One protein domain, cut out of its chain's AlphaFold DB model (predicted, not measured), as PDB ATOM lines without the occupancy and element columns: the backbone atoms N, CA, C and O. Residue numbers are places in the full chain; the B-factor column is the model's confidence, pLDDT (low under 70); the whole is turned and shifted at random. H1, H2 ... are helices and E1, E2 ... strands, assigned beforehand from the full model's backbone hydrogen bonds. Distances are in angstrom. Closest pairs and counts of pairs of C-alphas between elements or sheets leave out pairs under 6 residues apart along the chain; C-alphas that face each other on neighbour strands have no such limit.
ATOM      1  N   ASN A  18      -7.422 -27.231  12.935       78.00
ATOM      2  CA  ASN A  18      -8.264 -28.228  13.586       78.00
ATOM      3  C   ASN A  18      -9.763 -27.872  13.480       78.00
ATOM      4  O   ASN A  18     -10.584 -28.739  13.182       78.00
ATOM      5  N   TYR A  19     -10.144 -26.594  13.623       92.88
ATOM      6  CA  TYR A  19     -11.555 -26.201  13.468       92.88
ATOM      7  C   TYR A  19     -12.025 -26.247  12.010       92.88
ATOM      8  O   TYR A  19     -13.186 -26.554  11.747       92.88
ATOM      9  N   LEU A  20     -11.126 -26.028  11.048       93.06
ATOM     10  CA  LEU A  20     -11.441 -26.213   9.635       93.06
ATOM     11  C   LEU A  20     -11.713 -27.688   9.316       93.06
ATOM     12  O   LEU A  20     -12.682 -28.007   8.623       93.06
ATOM     13  N   GLU A  21     -10.886 -28.591   9.846       93.44
ATOM     14  CA  GLU A  21     -11.123 -30.032   9.763       93.44
ATOM     15  C   GLU A  21     -12.464 -30.407  10.406       93.44
ATOM     16  O   GLU A  21     -13.236 -31.168   9.812       93.44
ATOM     17  N   LEU A  22     -12.780 -29.843  11.578       95.50
ATOM     18  CA  LEU A  22     -14.065 -30.060  12.235       95.50
ATOM     19  C   LEU A  22     -15.230 -29.650  11.333       95.50
ATOM     20  O   LEU A  22     -16.174 -30.425  11.178       95.50
ATOM     21  N   LEU A  23     -15.165 -28.466  10.718       96.44
ATOM     22  CA  LEU A  23     -16.218 -27.972   9.832       96.44
ATOM     23  C   LEU A  23     -16.405 -28.887   8.608       96.44
ATOM     24  O   LEU A  23     -17.536 -29.238   8.260       96.44
ATOM     25  N   LEU A  24     -15.305 -29.321   7.986       95.50
ATOM     26  CA  LEU A  24     -15.331 -30.239   6.842       95.50
ATOM     27  C   LEU A  24     -15.968 -31.581   7.211       95.50
ATOM     28  O   LEU A  24     -16.868 -32.049   6.514       95.50
ATOM     29  N   ASN A  25     -15.547 -32.180   8.328       95.19
ATOM     30  CA  ASN A  25     -16.118 -33.438   8.807       95.19
ATOM     31  C   ASN A  25     -17.580 -33.267   9.232       95.19
ATOM     32  O   ASN A  25     -18.390 -34.165   9.020       95.19
ATOM     33  N   CYS A  26     -17.953 -32.105   9.776       95.44
ATOM     34  CA  CYS A  26     -19.333 -31.809  10.137       95.44
ATOM     35  C   CYS A  26     -20.267 -31.671   8.928       95.44
ATOM     36  O   CYS A  26     -21.476 -31.821   9.112       95.44
ATOM     37  N   GLY A  27     -19.719 -31.475   7.723       95.94
ATOM     38  CA  GLY A  27     -20.472 -31.351   6.477       95.94
ATOM     39  C   GLY A  27     -21.015 -29.946   6.212       95.94
ATOM     40  O   GLY A  27     -22.021 -29.817   5.517       95.94
ATOM     41  N   TYR A  28     -20.391 -28.900   6.768       96.50
ATOM     42  CA  TYR A  28     -20.788 -27.519   6.471       96.50
ATOM     43  C   TYR A  28     -20.519 -27.154   5.004       96.50
ATOM     44  O   TYR A  28     -19.668 -27.744   4.335       96.50
ATOM     45  N   SER A  29     -21.269 -26.171   4.498       95.31
ATOM     46  CA  SER A  29     -21.189 -25.740   3.102       95.31
ATOM     47  C   SER A  29     -19.816 -25.172   2.750       95.31
ATOM     48  O   SER A  29     -19.127 -24.596   3.593       95.31
ATOM     49  N   THR A  30     -19.445 -25.251   1.469       93.38
ATOM     50  CA  THR A  30     -18.212 -24.640   0.947       93.38
ATOM     51  C   THR A  30     -18.110 -23.155   1.297       93.38
ATOM     52  O   THR A  30     -17.019 -22.662   1.541       93.38
ATOM     53  N   GLU A  31     -19.236 -22.446   1.384       93.06
ATOM     54  CA  GLU A  31     -19.273 -21.038   1.790       93.06
ATOM     55  C   GLU A  31     -18.774 -20.835   3.229       93.06
ATOM     56  O   GLU A  31     -17.915 -19.988   3.456       93.06
ATOM     57  N   ILE A  32     -19.228 -21.655   4.184       94.12
ATOM     58  CA  ILE A  32     -18.744 -21.619   5.576       94.12
ATOM     59  C   ILE A  32     -17.262 -22.000   5.644       94.12
ATOM     60  O   ILE A  32     -16.496 -21.403   6.396       94.12
ATOM     61  N   ILE A  33     -16.833 -22.968   4.832       94.44
ATOM     62  CA  ILE A  33     -15.424 -23.364   4.743       94.44
ATOM     63  C   ILE A  33     -14.556 -22.211   4.219       94.44
ATOM     64  O   ILE A  33     -13.490 -21.958   4.773       94.44
ATOM     65  N   ASN A  34     -15.007 -21.498   3.184       92.19
ATOM     66  CA  ASN A  34     -14.293 -20.355   2.610       92.19
ATOM     67  C   ASN A  34     -14.227 -19.180   3.598       92.19
ATOM     68  O   ASN A  34     -13.183 -18.543   3.726       92.19
ATOM     69  N   ILE A  35     -15.313 -18.939   4.341       90.81
ATOM     70  CA  ILE A  35     -15.343 -18.005   5.474       90.81
ATOM     71  C   ILE A  35     -14.253 -18.366   6.486       90.81
ATOM     72  O   ILE A  35     -13.379 -17.550   6.774       90.81
ATOM     73  N   ALA A  36     -14.270 -19.606   6.979       91.56
ATOM     74  CA  ALA A  36     -13.374 -20.057   8.037       91.56
ATOM     75  C   ALA A  36     -11.900 -20.047   7.618       91.56
ATOM     76  O   ALA A  36     -11.038 -19.965   8.482       91.56
ATOM     77  N   LYS A  37     -11.609 -20.132   6.311       90.94
ATOM     78  CA  LYS A  37     -10.260 -20.040   5.726       90.94
ATOM     79  C   LYS A  37      -9.764 -18.610   5.506       90.94
ATOM     80  O   LYS A  37      -8.578 -18.425   5.242       90.94
ATOM     81  N   GLY A  38     -10.645 -17.615   5.597       89.19
ATOM     82  CA  GLY A  38     -10.333 -16.237   5.213       89.19
ATOM     83  C   GLY A  38     -10.273 -16.013   3.700       89.19
ATOM     84  O   GLY A  38      -9.699 -15.022   3.256       89.19
ATOM     85  N   ASP A  39     -10.882 -16.899   2.903       90.56
ATOM     86  CA  ASP A  39     -10.993 -16.718   1.449       90.56
ATOM     87  C   ASP A  39     -12.003 -15.607   1.095       90.56
ATOM     88  O   ASP A  39     -11.963 -15.043  -0.000       90.56
ATOM     89  N   ILE A  40     -12.898 -15.269   2.031       85.75
ATOM     90  CA  ILE A  40     -13.809 -14.126   1.931       85.75
ATOM     91  C   ILE A  40     -13.158 -12.905   2.577       85.75
ATOM     92  O   ILE A  40     -12.892 -12.888   3.779       85.75
ATOM     93  N   LYS A  41     -12.947 -11.858   1.775       86.69
ATOM     94  CA  LYS A  41     -12.463 -10.567   2.264       86.69
ATOM     95  C   LYS A  41     -13.610  -9.791   2.900       86.69
ATOM     96  O   LYS A  41     -14.551  -9.427   2.206       86.69
ATOM     97  N   VAL A  42     -13.507  -9.541   4.198       89.50
ATOM     98  CA  VAL A  42     -14.366  -8.595   4.924       89.50
ATOM     99  C   VAL A  42     -13.774  -7.180   4.835       89.50
ATOM    100  O   VAL A  42     -12.566  -7.066   4.597       89.50
ATOM    101  N   PRO A  43     -14.577  -6.115   5.015       89.12
ATOM    102  CA  PRO A  43     -14.082  -4.744   5.058       89.12
ATOM    103  C   PRO A  43     -12.988  -4.540   6.109       89.12
ATOM    104  O   PRO A  43     -12.962  -5.224   7.140       89.12
ATOM    105  N   GLU A  44     -12.073  -3.605   5.863       83.25
ATOM    106  CA  GLU A  44     -10.956  -3.370   6.782       83.25
ATOM    107  C   GLU A  44     -11.435  -2.990   8.198       83.25
ATOM    108  O   GLU A  44     -12.448  -2.322   8.380       83.25
ATOM    109  N   TYR A  45     -10.680  -3.411   9.220       80.62
ATOM    110  CA  TYR A  45     -10.936  -3.114  10.641       80.62
ATOM    111  C   TYR A  45     -12.261  -3.646  11.218       80.62
ATOM    112  O   TYR A  45     -12.631  -3.256  12.323       80.62
ATOM    113  N   THR A  46     -12.944  -4.564  10.528       86.88
ATOM    114  CA  THR A  46     -14.185  -5.186  11.022       86.88
ATOM    115  C   THR A  46     -13.915  -6.509  11.747       86.88
ATOM    116  O   THR A  46     -13.834  -6.575  12.976       86.88
ATOM    117  N   PHE A  47     -13.712  -7.578  10.982       88.12
ATOM    118  CA  PHE A  47     -13.450  -8.923  11.466       88.12
ATOM    119  C   PHE A  47     -12.114  -9.429  10.935       88.12
ATOM    120  O   PHE A  47     -11.600  -8.985   9.909       88.12
ATOM    121  N   LYS A  48     -11.552 -10.411  11.632       86.69
ATOM    122  CA  LYS A  48     -10.330 -11.095  11.218       86.69
ATOM    123  C   LYS A  48     -10.634 -12.573  11.008       86.69
ATOM    124  O   LYS A  48     -11.036 -13.270  11.940       86.69
ATOM    125  N   ALA A  49     -10.442 -13.016   9.769       82.44
ATOM    126  CA  ALA A  49     -10.305 -14.420   9.401       82.44
ATOM    127  C   ALA A  49      -8.843 -14.676   8.994       82.44
ATOM    128  O   ALA A  49      -8.243 -13.863   8.296       82.44
ATOM    129  N   LEU A  50      -8.208 -15.775   9.385       86.88
ATOM    130  CA  LEU A  50      -8.658 -16.809  10.324       86.88
ATOM    131  C   LEU A  50      -8.910 -16.240  11.728       86.88
ATOM    132  O   LEU A  50      -8.260 -15.267  12.118       86.88
ATOM    133  N   ALA A  51      -9.835 -16.844  12.475       90.50
ATOM    134  CA  ALA A  51     -10.126 -16.420  13.841       90.50
ATOM    135  C   ALA A  51      -8.870 -16.498  14.728       90.50
ATOM    136  O   ALA A  51      -8.192 -17.523  14.787       90.50
ATOM    137  N   ASP A  52      -8.571 -15.407  15.430       90.88
ATOM    138  CA  ASP A  52      -7.484 -15.329  16.404       90.88
ATOM    139  C   ASP A  52      -7.931 -15.919  17.747       90.88
ATOM    140  O   ASP A  52      -8.630 -15.256  18.508       90.88
ATOM    141  N   LEU A  53      -7.549 -17.167  18.035       91.88
ATOM    142  CA  LEU A  53      -8.050 -17.947  19.179       91.88
ATOM    143  C   LEU A  53      -7.446 -17.548  20.543       91.88
ATOM    144  O   LEU A  53      -7.304 -18.381  21.435       91.88
ATOM    145  N   SER A  54      -7.067 -16.283  20.718       90.88
ATOM    146  CA  SER A  54      -6.415 -15.776  21.933       90.88
ATOM    147  C   SER A  54      -7.357 -15.583  23.127       90.88
ATOM    148  O   SER A  54      -6.898 -15.506  24.270       90.88
ATOM    149  N   PHE A  55      -8.669 -15.529  22.898       91.19
ATOM    150  CA  PHE A  55      -9.684 -15.413  23.946       91.19
ATOM    151  C   PHE A  55     -10.310 -16.770  24.258       91.19
ATOM    152  O   PHE A  55     -10.608 -17.528  23.342       91.19
ATOM    153  N   ALA A  56     -10.572 -17.070  25.532       92.19
ATOM    154  CA  ALA A  56     -11.261 -18.306  25.902       92.19
ATOM    155  C   ALA A  56     -12.733 -18.279  25.457       92.19
ATOM    156  O   ALA A  56     -13.342 -17.209  25.459       92.19
ATOM    157  N   PHE A  57     -13.296 -19.440  25.107       94.25
ATOM    158  CA  PHE A  57     -14.677 -19.586  24.622       94.25
ATOM    159  C   PHE A  57     -15.286 -20.961  24.962       94.25
ATOM    160  O   PHE A  57     -14.543 -21.914  25.218       94.25
ATOM    161  N   PRO A  58     -16.627 -21.106  24.987       95.06
ATOM    162  CA  PRO A  58     -17.273 -22.371  25.336       95.06
ATOM    163  C   PRO A  58     -17.106 -23.447  24.242       95.06
ATOM    164  O   PRO A  58     -17.076 -23.109  23.059       95.06
ATOM    165  N   PRO A  59     -17.062 -24.747  24.594       95.94
ATOM    166  CA  PRO A  59     -16.848 -25.844  23.639       95.94
ATOM    167  C   PRO A  59     -17.829 -25.942  22.470       95.94
ATOM    168  O   PRO A  59     -17.495 -26.525  21.445       95.94
ATOM    169  N   ALA A  60     -19.048 -25.430  22.603       96.31
ATOM    170  CA  ALA A  60     -20.025 -25.451  21.524       96.31
ATOM    171  C   ALA A  60     -19.712 -24.453  20.418       96.31
ATOM    172  O   ALA A  60     -20.212 -24.629  19.309       96.31
ATOM    173  N   LEU A  61     -18.908 -23.428  20.707       96.94
ATOM    174  CA  LEU A  61     -18.542 -22.422  19.730       96.94
ATOM    175  C   LEU A  61     -17.441 -22.956  18.808       96.94
ATOM    176  O   LEU A  61     -16.369 -23.366  19.252       96.94
ATOM    177  N   ILE A  62     -17.713 -22.893  17.511       97.19
ATOM    178  CA  ILE A  62     -16.743 -23.037  16.431       97.19
ATOM    179  C   ILE A  62     -16.476 -21.623  15.895       97.19
ATOM    180  O   ILE A  62     -17.335 -21.078  15.190       97.19
ATOM    181  N   PRO A  63     -15.341 -20.994  16.248       95.88
ATOM    182  CA  PRO A  63     -15.033 -19.638  15.805       95.88
ATOM    183  C   PRO A  63     -14.834 -19.583  14.288       95.88
ATOM    184  O   PRO A  63     -14.099 -20.394  13.725       95.88
ATOM    185  N   LEU A  64     -15.479 -18.619  13.632       94.88
ATOM    186  CA  LEU A  64     -15.287 -18.324  12.208       94.88
ATOM    187  C   LEU A  64     -14.432 -17.065  12.023       94.88
ATOM    188  O   LEU A  64     -13.522 -17.050  11.197       94.88
ATOM    189  N   TRP A  65     -14.682 -16.048  12.849       94.25
ATOM    190  CA  TRP A  65     -13.916 -14.807  12.892       94.25
ATOM    191  C   TRP A  65     -13.619 -14.392  14.330       94.25
ATOM    192  O   TRP A  65     -14.412 -14.656  15.235       94.25
ATOM    193  N   SER A  66     -12.518 -13.671  14.528       92.94
ATOM    194  CA  SER A  66     -12.318 -12.827  15.713       92.94
ATOM    195  C   SER A  66     -12.748 -11.394  15.403       92.94
ATOM    196  O   SER A  66     -12.469 -10.894  14.307       92.94
ATOM    197  N   ASN A  67     -13.399 -10.728  16.353       88.50
ATOM    198  CA  ASN A  67     -13.789  -9.327  16.200       88.50
ATOM    199  C   ASN A  67     -12.574  -8.398  16.416       88.50
ATOM    200  O   ASN A  67     -11.754  -8.652  17.299       88.50
ATOM    201  N   ALA A  68     -12.419  -7.347  15.602       84.75
ATOM    202  CA  ALA A  68     -11.298  -6.407  15.735       84.75
ATOM    203  C   ALA A  68     -11.513  -5.349  16.837       84.75
ATOM    204  O   ALA A  68     -10.545  -4.786  17.350       84.75
ATOM    205  N   SER A  69     -12.768  -5.089  17.202       84.81
ATOM    206  CA  SER A  69     -13.184  -4.011  18.104       84.81
ATOM    207  C   SER A  69     -13.367  -4.464  19.553       84.81
ATOM    208  O   SER A  69     -13.263  -3.646  20.468       84.81
ATOM    209  N   TRP A  70     -13.635  -5.749  19.794       88.00
ATOM    210  CA  TRP A  70     -13.869  -6.290  21.134       88.00
ATOM    211  C   TRP A  70     -13.368  -7.739  21.279       88.00
ATOM    212  O   TRP A  70     -13.236  -8.453  20.286       88.00
ATOM    213  N   PRO A  71     -13.060  -8.202  22.510       92.25
ATOM    214  CA  PRO A  71     -12.516  -9.538  22.733       92.25
ATOM    215  C   PRO A  71     -13.581 -10.629  22.572       92.25
ATOM    216  O   PRO A  71     -14.413 -10.848  23.460       92.25
ATOM    217  N   GLY A  72     -13.524 -11.349  21.456       94.31
ATOM    218  CA  GLY A  72     -14.303 -12.559  21.226       94.31
ATOM    219  C   GLY A  72     -14.529 -12.843  19.744       94.31
ATOM    220  O   GLY A  72     -13.688 -12.507  18.906       94.31
ATOM    221  N   TYR A  73     -15.631 -13.525  19.433       96.00
ATOM    222  CA  TYR A  73     -15.781 -14.227  18.160       96.00
ATOM    223  C   TYR A  73     -17.162 -14.081  17.544       96.00
ATOM    224  O   TYR A  73     -18.163 -14.004  18.252       96.00
ATOM    225  N   ILE A  74     -17.199 -14.180  16.218       96.38
ATOM    226  CA  ILE A  74     -18.388 -14.607  15.483       96.38
ATOM    227  C   ILE A  74     -18.172 -16.065  15.098       96.38
ATOM    228  O   ILE A  74     -17.108 -16.433  14.583       96.38
ATOM    229  N   GLY A  75     -19.158 -16.916  15.355       97.00
ATOM    230  CA  GLY A  75     -19.006 -18.345  15.118       97.00
ATOM    231  C   GLY A  75     -20.313 -19.110  15.048       97.00
ATOM    232  O   GLY A  75     -21.400 -18.537  15.064       97.00
ATOM    233  N   ILE A  76     -20.180 -20.429  14.963       98.00
ATOM    234  CA  ILE A  76     -21.300 -21.368  14.970       98.00
ATOM    235  C   ILE A  76     -21.387 -21.984  16.359       98.00
ATOM    236  O   ILE A  76     -20.399 -22.533  16.843       98.00
ATOM    237  N   VAL A  77     -22.559 -21.949  16.980       97.38
ATOM    238  CA  VAL A  77     -22.851 -22.830  18.109       97.38
ATOM    239  C   VAL A  77     -23.372 -24.148  17.571       97.38
ATOM    240  O   VAL A  77     -24.416 -24.206  16.920       97.38
ATOM    241  N   LYS A  78     -22.626 -25.210  17.874       96.56
ATOM    242  CA  LYS A  78     -22.970 -26.569  17.493       96.56
ATOM    243  C   LYS A  78     -23.717 -27.308  18.600       96.56
ATOM    244  O   LYS A  78     -23.220 -27.449  19.724       96.56
ATOM    245  N   HIS A  79     -24.869 -27.873  18.255       94.31
ATOM    246  CA  HIS A  79     -25.642 -28.733  19.147       94.31
ATOM    247  C   HIS A  79     -25.295 -30.202  18.888       94.31
ATOM    248  O   HIS A  79     -25.688 -30.798  17.890       94.31
ATOM    249  N   TRP A  80     -24.505 -30.795  19.785       96.12
ATOM    250  CA  TRP A  80     -24.051 -32.190  19.657       96.12
ATOM    251  C   TRP A  80     -25.024 -33.215  20.228       96.12
ATOM    252  O   TRP A  80     -24.916 -34.405  19.937       96.12
ATOM    253  N   PHE A  81     -25.947 -32.744  21.058       95.12
ATOM    254  CA  PHE A  81     -26.942 -33.539  21.749       95.12
ATOM    255  C   PHE A  81     -28.303 -32.883  21.524       95.12
ATOM    256  O   PHE A  81     -28.422 -31.664  21.639       95.12
ATOM    257  N   GLY A  82     -29.311 -33.695  21.208       89.75
ATOM    258  CA  GLY A  82     -30.646 -33.215  20.852       89.75
ATOM    259  C   GLY A  82     -30.807 -32.941  19.355       89.75
ATOM    260  O   GLY A  82     -29.976 -33.330  18.540       89.75
ATOM    261  N   ASN A  83     -31.914 -32.282  19.005       88.62
ATOM    262  CA  ASN A  83     -32.315 -32.011  17.617       88.62
ATOM    263  C   ASN A  83     -32.296 -30.514  17.276       88.62
ATOM    264  O   ASN A  83     -32.916 -30.095  16.298       88.62
ATOM    265  N   GLN A  84     -31.652 -29.696  18.112       90.06
ATOM    266  CA  GLN A  84     -31.563 -28.263  17.863       90.06
ATOM    267  C   GLN A  84     -30.639 -28.007  16.663       90.06
ATOM    268  O   GLN A  84     -29.558 -28.597  16.600       90.06
ATOM    269  N   PRO A  85     -31.053 -27.172  15.696       92.62
ATOM    270  CA  PRO A  85     -30.188 -26.796  14.592       92.62
ATOM    271  C   PRO A  85     -29.033 -25.930  15.096       92.62
ATOM    272  O   PRO A  85     -29.178 -25.178  16.057       92.62
ATOM    273  N   ASP A  86     -27.893 -26.024  14.417       95.94
ATOM    274  CA  ASP A  86     -26.763 -25.134  14.666       95.94
ATOM    275  C   ASP A  86     -27.155 -23.682  14.351       95.94
ATOM    276  O   ASP A  86     -27.915 -23.418  13.416       95.94
ATOM    277  N   THR A  87     -26.613 -22.743  15.121       96.69
ATOM    278  CA  THR A  87     -26.942 -21.316  15.012       96.69
ATOM    279  C   THR A  87     -25.673 -20.473  14.969       96.69
ATOM    280  O   THR A  87     -24.604 -20.928  15.379       96.69
ATOM    281  N   PHE A  88     -25.765 -19.253  14.461       97.69
ATOM    282  CA  PHE A  88     -24.657 -18.307  14.381       97.69
ATOM    283  C   PHE A  88     -24.764 -17.280  15.495       97.69
ATOM    284  O   PHE A  88     -25.845 -16.756  15.785       97.69
ATOM    285  N   VAL A  89     -23.626 -16.985  16.112       97.06
ATOM    286  CA  VAL A  89     -23.579 -16.155  17.310       97.06
ATOM    287  C   VAL A  89     -22.436 -15.157  17.281       97.06
ATOM    288  O   VAL A  89     -21.379 -15.427  16.708       97.06
ATOM    289  N   GLU A  90     -22.634 -14.062  18.003       96.00
ATOM    290  CA  GLU A  90     -21.551 -13.300  18.612       96.00
ATOM    291  C   GLU A  90     -21.283 -13.851  20.015       96.00
ATOM    292  O   GLU A  90     -22.209 -14.117  20.785       96.00
ATOM    293  N   TYR A  91     -20.011 -14.030  20.357       95.44
ATOM    294  CA  TYR A  91     -19.578 -14.426  21.691       95.44
ATOM    295  C   TYR A  91     -18.600 -13.410  22.259       95.44
ATOM    296  O   TYR A  91     -17.485 -13.290  21.754       95.44
ATOM    297  N   PHE A  92     -18.973 -12.769  23.364       93.69
ATOM    298  CA  PHE A  92     -18.161 -11.779  24.063       93.69
ATOM    299  C   PHE A  92     -17.404 -12.452  25.210       93.69
ATOM    300  O   PHE A  92     -17.986 -12.814  26.238       93.69
ATOM    301  N   SER A  93     -16.085 -12.601  25.067       91.56
ATOM    302  CA  SER A  93     -15.262 -13.346  26.029       91.56
ATOM    303  C   SER A  93     -15.226 -12.676  27.406       91.56
ATOM    304  O   SER A  93     -15.344 -13.354  28.424       91.56
ATOM    305  N   GLY A  94     -15.155 -11.340  27.451       86.75
ATOM    306  CA  GLY A  94     -15.103 -10.584  28.710       86.75
ATOM    307  C   GLY A  94     -16.351 -10.737  29.587       86.75
ATOM    308  O   GLY A  94     -16.252 -10.731  30.811       86.75
ATOM    309  N   GLU A  95     -17.517 -10.922  28.969       86.56
ATOM    310  CA  GLU A  95     -18.801 -11.097  29.661       86.56
ATOM    311  C   GLU A  95     -19.225 -12.564  29.750       86.56
ATOM    312  O   GLU A  95     -20.188 -12.900  30.437       86.56
ATOM    313  N   THR A  96     -18.502 -13.452  29.061       88.06
ATOM    314  CA  THR A  96     -18.894 -14.849  28.850       88.06
ATOM    315  C   THR A  96     -20.323 -14.961  28.294       88.06
ATOM    316  O   THR A  96     -21.084 -15.848  28.684       88.06
ATOM    317  N   SER A  97     -20.707 -14.037  27.409       89.44
ATOM    318  CA  SER A  97     -22.066 -13.912  26.878       89.44
ATOM    319  C   SER A  97     -22.132 -14.348  25.413       89.44
ATOM    320  O   SER A  97     -21.192 -14.153  24.646       89.44
ATOM    321  N   ILE A  98     -23.248 -14.978  25.040       92.75
ATOM    322  CA  ILE A  98     -23.568 -15.371  23.664       92.75
ATOM    323  C   ILE A  98     -24.836 -14.649  23.230       92.75
ATOM    324  O   ILE A  98     -25.830 -14.652  23.963       92.75
ATOM    325  N   ILE A  99     -24.803 -14.100  22.019       93.94
ATOM    326  CA  ILE A  99     -25.939 -13.484  21.339       93.94
ATOM    327  C   ILE A  99     -26.183 -14.242  20.036       93.94
ATOM    328  O   ILE A  99     -25.302 -14.317  19.185       93.94
ATOM    329  N   GLU A 100     -27.374 -14.822  19.872       95.88
ATOM    330  CA  GLU A 100     -27.759 -15.468  18.612       95.88
ATOM    331  C   GLU A 100     -28.123 -14.413  17.568       95.88
ATOM    332  O   GLU A 100     -29.137 -13.726  17.713       95.88
ATOM    333  N   ILE A 101     -27.327 -14.338  16.499       96.56
ATOM    334  CA  ILE A 101     -27.475 -13.343  15.430       96.56
ATOM    335  C   ILE A 101     -28.161 -13.890  14.176       96.56
ATOM    336  O   ILE A 101     -28.799 -13.135  13.445       96.56
ATOM    337  N   ALA A 102     -28.078 -15.199  13.923       97.12
ATOM    338  CA  ALA A 102     -28.686 -15.821  12.751       97.12
ATOM    339  C   ALA A 102     -28.877 -17.327  12.942       97.12
ATOM    340  O   ALA A 102     -28.000 -17.998  13.465       97.12
ATOM    341  N   LYS A 103     -29.975 -17.888  12.435       96.19
ATOM    342  CA  LYS A 103     -30.270 -19.332  12.501       96.19
ATOM    343  C   LYS A 103     -29.896 -20.101  11.238       96.19
ATOM    344  O   LYS A 103     -29.977 -21.324  11.185       96.19
ATOM    345  N   ASN A 104     -29.512 -19.389  10.184       96.19
ATOM    346  CA  ASN A 104     -29.026 -19.977   8.945       96.19
ATOM    347  C   ASN A 104     -28.049 -19.032   8.237       96.19
ATOM    348  O   ASN A 104     -27.919 -17.859   8.586       96.19
ATOM    349  N   SER A 166     -32.659 -14.915  18.112       91.94
ATOM    350  CA  SER A 166     -32.974 -14.274  19.394       91.94
ATOM    351  C   SER A 166     -32.635 -12.785  19.455       91.94
ATOM    352  O   SER A 166     -33.371 -12.068  20.129       91.94
ATOM    353  N   ILE A 167     -31.600 -12.291  18.758       91.62
ATOM    354  CA  ILE A 167     -31.287 -10.847  18.726       91.62
ATOM    355  C   ILE A 167     -32.445  -9.994  18.180       91.62
ATOM    356  O   ILE A 167     -32.602  -8.847  18.579       91.62
ATOM    357  N   LEU A 168     -33.291 -10.562  17.312       91.25
ATOM    358  CA  LEU A 168     -34.421  -9.865  16.685       91.25
ATOM    359  C   LEU A 168     -35.735 -10.038  17.452       91.25
ATOM    360  O   LEU A 168     -36.764  -9.462  17.088       91.25
ATOM    361  N   LYS A 169     -35.740 -10.848  18.515       86.94
ATOM    362  CA  LYS A 169     -36.919 -11.017  19.363       86.94
ATOM    363  C   LYS A 169     -36.982  -9.850  20.342       86.94
ATOM    364  O   LYS A 169     -36.043  -9.604  21.090       86.94
ATOM    365  N   ARG A 170     -38.125  -9.159  20.377       67.06
ATOM    366  CA  ARG A 170     -38.431  -8.089  21.345       67.06
ATOM    367  C   ARG A 170     -38.695  -8.671  22.744       67.06
ATOM    368  O   ARG A 170     -39.817  -8.598  23.239       67.06
ATOM    369  N   ASP A 171     -37.688  -9.297  23.343       62.62
ATOM    370  CA  ASP A 171     -37.716  -9.843  24.706       62.62
ATOM    371  C   ASP A 171     -36.521  -9.304  25.517       62.62
ATOM    372  O   ASP A 171     -35.481  -8.945  24.964       62.62
ATOM    373  N   GLU A 172     -36.641  -9.281  26.844       54.28
ATOM    374  CA  GLU A 172     -35.662  -8.749  27.809       54.28
ATOM    375  C   GLU A 172     -34.319  -9.511  27.814       54.28
ATOM    376  O   GLU A 172     -33.380  -9.152  28.526       54.28
ATOM    377  N   ARG A 173     -34.197 -10.582  27.021       58.69
ATOM    378  CA  ARG A 173     -33.063 -11.514  27.026       58.69
ATOM    379  C   ARG A 173     -31.795 -11.001  26.338       58.69
ATOM    380  O   ARG A 173     -30.838 -11.767  26.281       58.69
ATOM    381  N   LEU A 174     -31.753  -9.756  25.850       71.44
ATOM    382  CA  LEU A 174     -30.592  -9.161  25.154       71.44
ATOM    383  C   LEU A 174     -29.992 -10.113  24.097       71.44
ATOM    384  O   LEU A 174     -28.783 -10.306  24.026       71.44
ATOM    385  N   GLY A 175     -30.853 -10.799  23.338       76.50
ATOM    386  CA  GLY A 175     -30.438 -11.731  22.288       76.50
ATOM    387  C   GLY A 175     -29.828 -13.060  22.755       76.50
ATOM    388  O   GLY A 175     -29.357 -13.832  21.915       76.50
ATOM    389  N   LYS A 176     -29.879 -13.386  24.057       84.38
ATOM    390  CA  LYS A 176     -29.459 -14.705  24.555       84.38
ATOM    391  C   LYS A 176     -30.223 -15.827  23.834       84.38
ATOM    392  O   LYS A 176     -31.455 -15.762  23.734       84.38
ATOM    393  N   PRO A 177     -29.528 -16.880  23.370       83.00
ATOM    394  CA  PRO A 177     -30.180 -18.038  22.775       83.00
ATOM    395  C   PRO A 177     -31.185 -18.684  23.736       83.00
ATOM    396  O   PRO A 177     -30.986 -18.684  24.950       83.00
ATOM    397  N   GLU A 178     -32.255 -19.283  23.209       83.06
ATOM    398  CA  GLU A 178     -33.295 -19.921  24.040       83.06
ATOM    399  C   GLU A 178     -32.753 -21.061  24.910       83.06
ATOM    400  O   GLU A 178     -33.246 -21.293  26.014       83.06
ATOM    401  N   TRP A 179     -31.716 -21.736  24.421       82.94
ATOM    402  CA  TRP A 179     -31.037 -22.832  25.100       82.94
ATOM    403  C   TRP A 179     -30.017 -22.371  26.151       82.94
ATOM    404  O   TRP A 179     -29.511 -23.198  26.915       82.94
ATOM    405  N   TRP A 180     -29.704 -21.072  26.217       82.12
ATOM    406  CA  TRP A 180     -28.760 -20.539  27.193       82.12
ATOM    407  C   TRP A 180     -29.357 -20.626  28.601       82.12
ATOM    408  O   TRP A 180     -30.300 -19.912  28.946       82.12
ATOM    409  N   SER A 181     -28.802 -21.503  29.437       73.06
ATOM    410  CA  SER A 181     -29.274 -21.741  30.807       73.06
ATOM    411  C   SER A 181     -28.227 -21.321  31.835       73.06
ATOM    412  O   SER A 181     -27.037 -21.397  31.571       73.06
TER     413      SER A 181
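Overview. This is residues 18 to 104 and 166 to 181 of the 244 residues of an uncharacterized protein of Undibacterium pigrum (UniProt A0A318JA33). A strongly twisted sheet of four strands forms the middle of this domain, with a small helical hairpin, H1 and H2, packed at its E1 edge and the separate stretch of residues 166 to 181 beyond E4 at the opposite edge. The long link of residues 38 to 60 loops from the hairpin back to the sheet. The printed part has 103 residues, under half of them in named elements, which follow the chain as H1, H2, E1, E2, E3, E4; the class is mixed, helices and strands. The sheet's order is E1, E2, E3, E4, antiparallel throughout, and the strands form a meander, each the antiparallel neighbour of the one before. The whole is compact, with a radius of gyration of the C-alphas of 13.4 A and spans of 36 by 32 by 23 A.

Along the chain. In the sheet, E1 is residues 61 to 67, 14.4 A from first to last C-alpha, beginning at C-alpha 61 (-18.542, -22.422, 19.730). E2 is residues 72 to 77, 13.7 A; E3 is residues 87 to 92, 15.8 A; E4 is residues 97 to 102, 15.7 A, ending at C-alpha 102 (-28.686, -15.821, 12.751). H1 is residues 18 to 26, 12.1 A, beginning at C-alpha 18 (-8.264, -28.228, 13.586), and H2 is residues 30 to 37, 10.4 A.

Arrangement. E1 and E2 form a hairpin at 148 degrees, with N 62 and O 76 within hydrogen-bond range at 2.8 A. E2 and E3 form a hairpin at 157 degrees, with N 77 and O 87 at 2.8 A. E3 and E4 form a hairpin at 145 degrees, with N 88 and O 102 at 2.7 A. The edge strands E1 and E4 are apart. Residues 47 to 48 make a short antiparallel pairing with residues 66 to 67 of E1. H2 is on the sheet at a height of 10.0 A; the closest C-alphas of H2 and E1 are those of Ala 36 and Leu 64, 4.9 A apart. H2 lies over E1, only just, and runs across the strands, only just, at 62 degrees to E1 on the local plane. H1 only grazes the sheet, with its residues 19 to 23. H1 and H2 touch as a helical hairpin, at a shallow tilt of 9 degrees, opposite ways; their closest C-alphas, of Leu 20 and Ala 36, are 6.6 A apart. In H1 and H2 every O i to N i+4 pair is within hydrogen-bond range.

Size, cuts and confidence. The two C-alphas farthest apart are those of Glu 44 and Gly 82, at 38.4 A. Residues 105 to 165 are cut out, and C-alphas 104 and 166 are 12.5 A apart across the cut. The link from H2 to E1, 23 residues, is long. The mean pLDDT of the printed part is 90.1, and residues 170 to 173 are under 70.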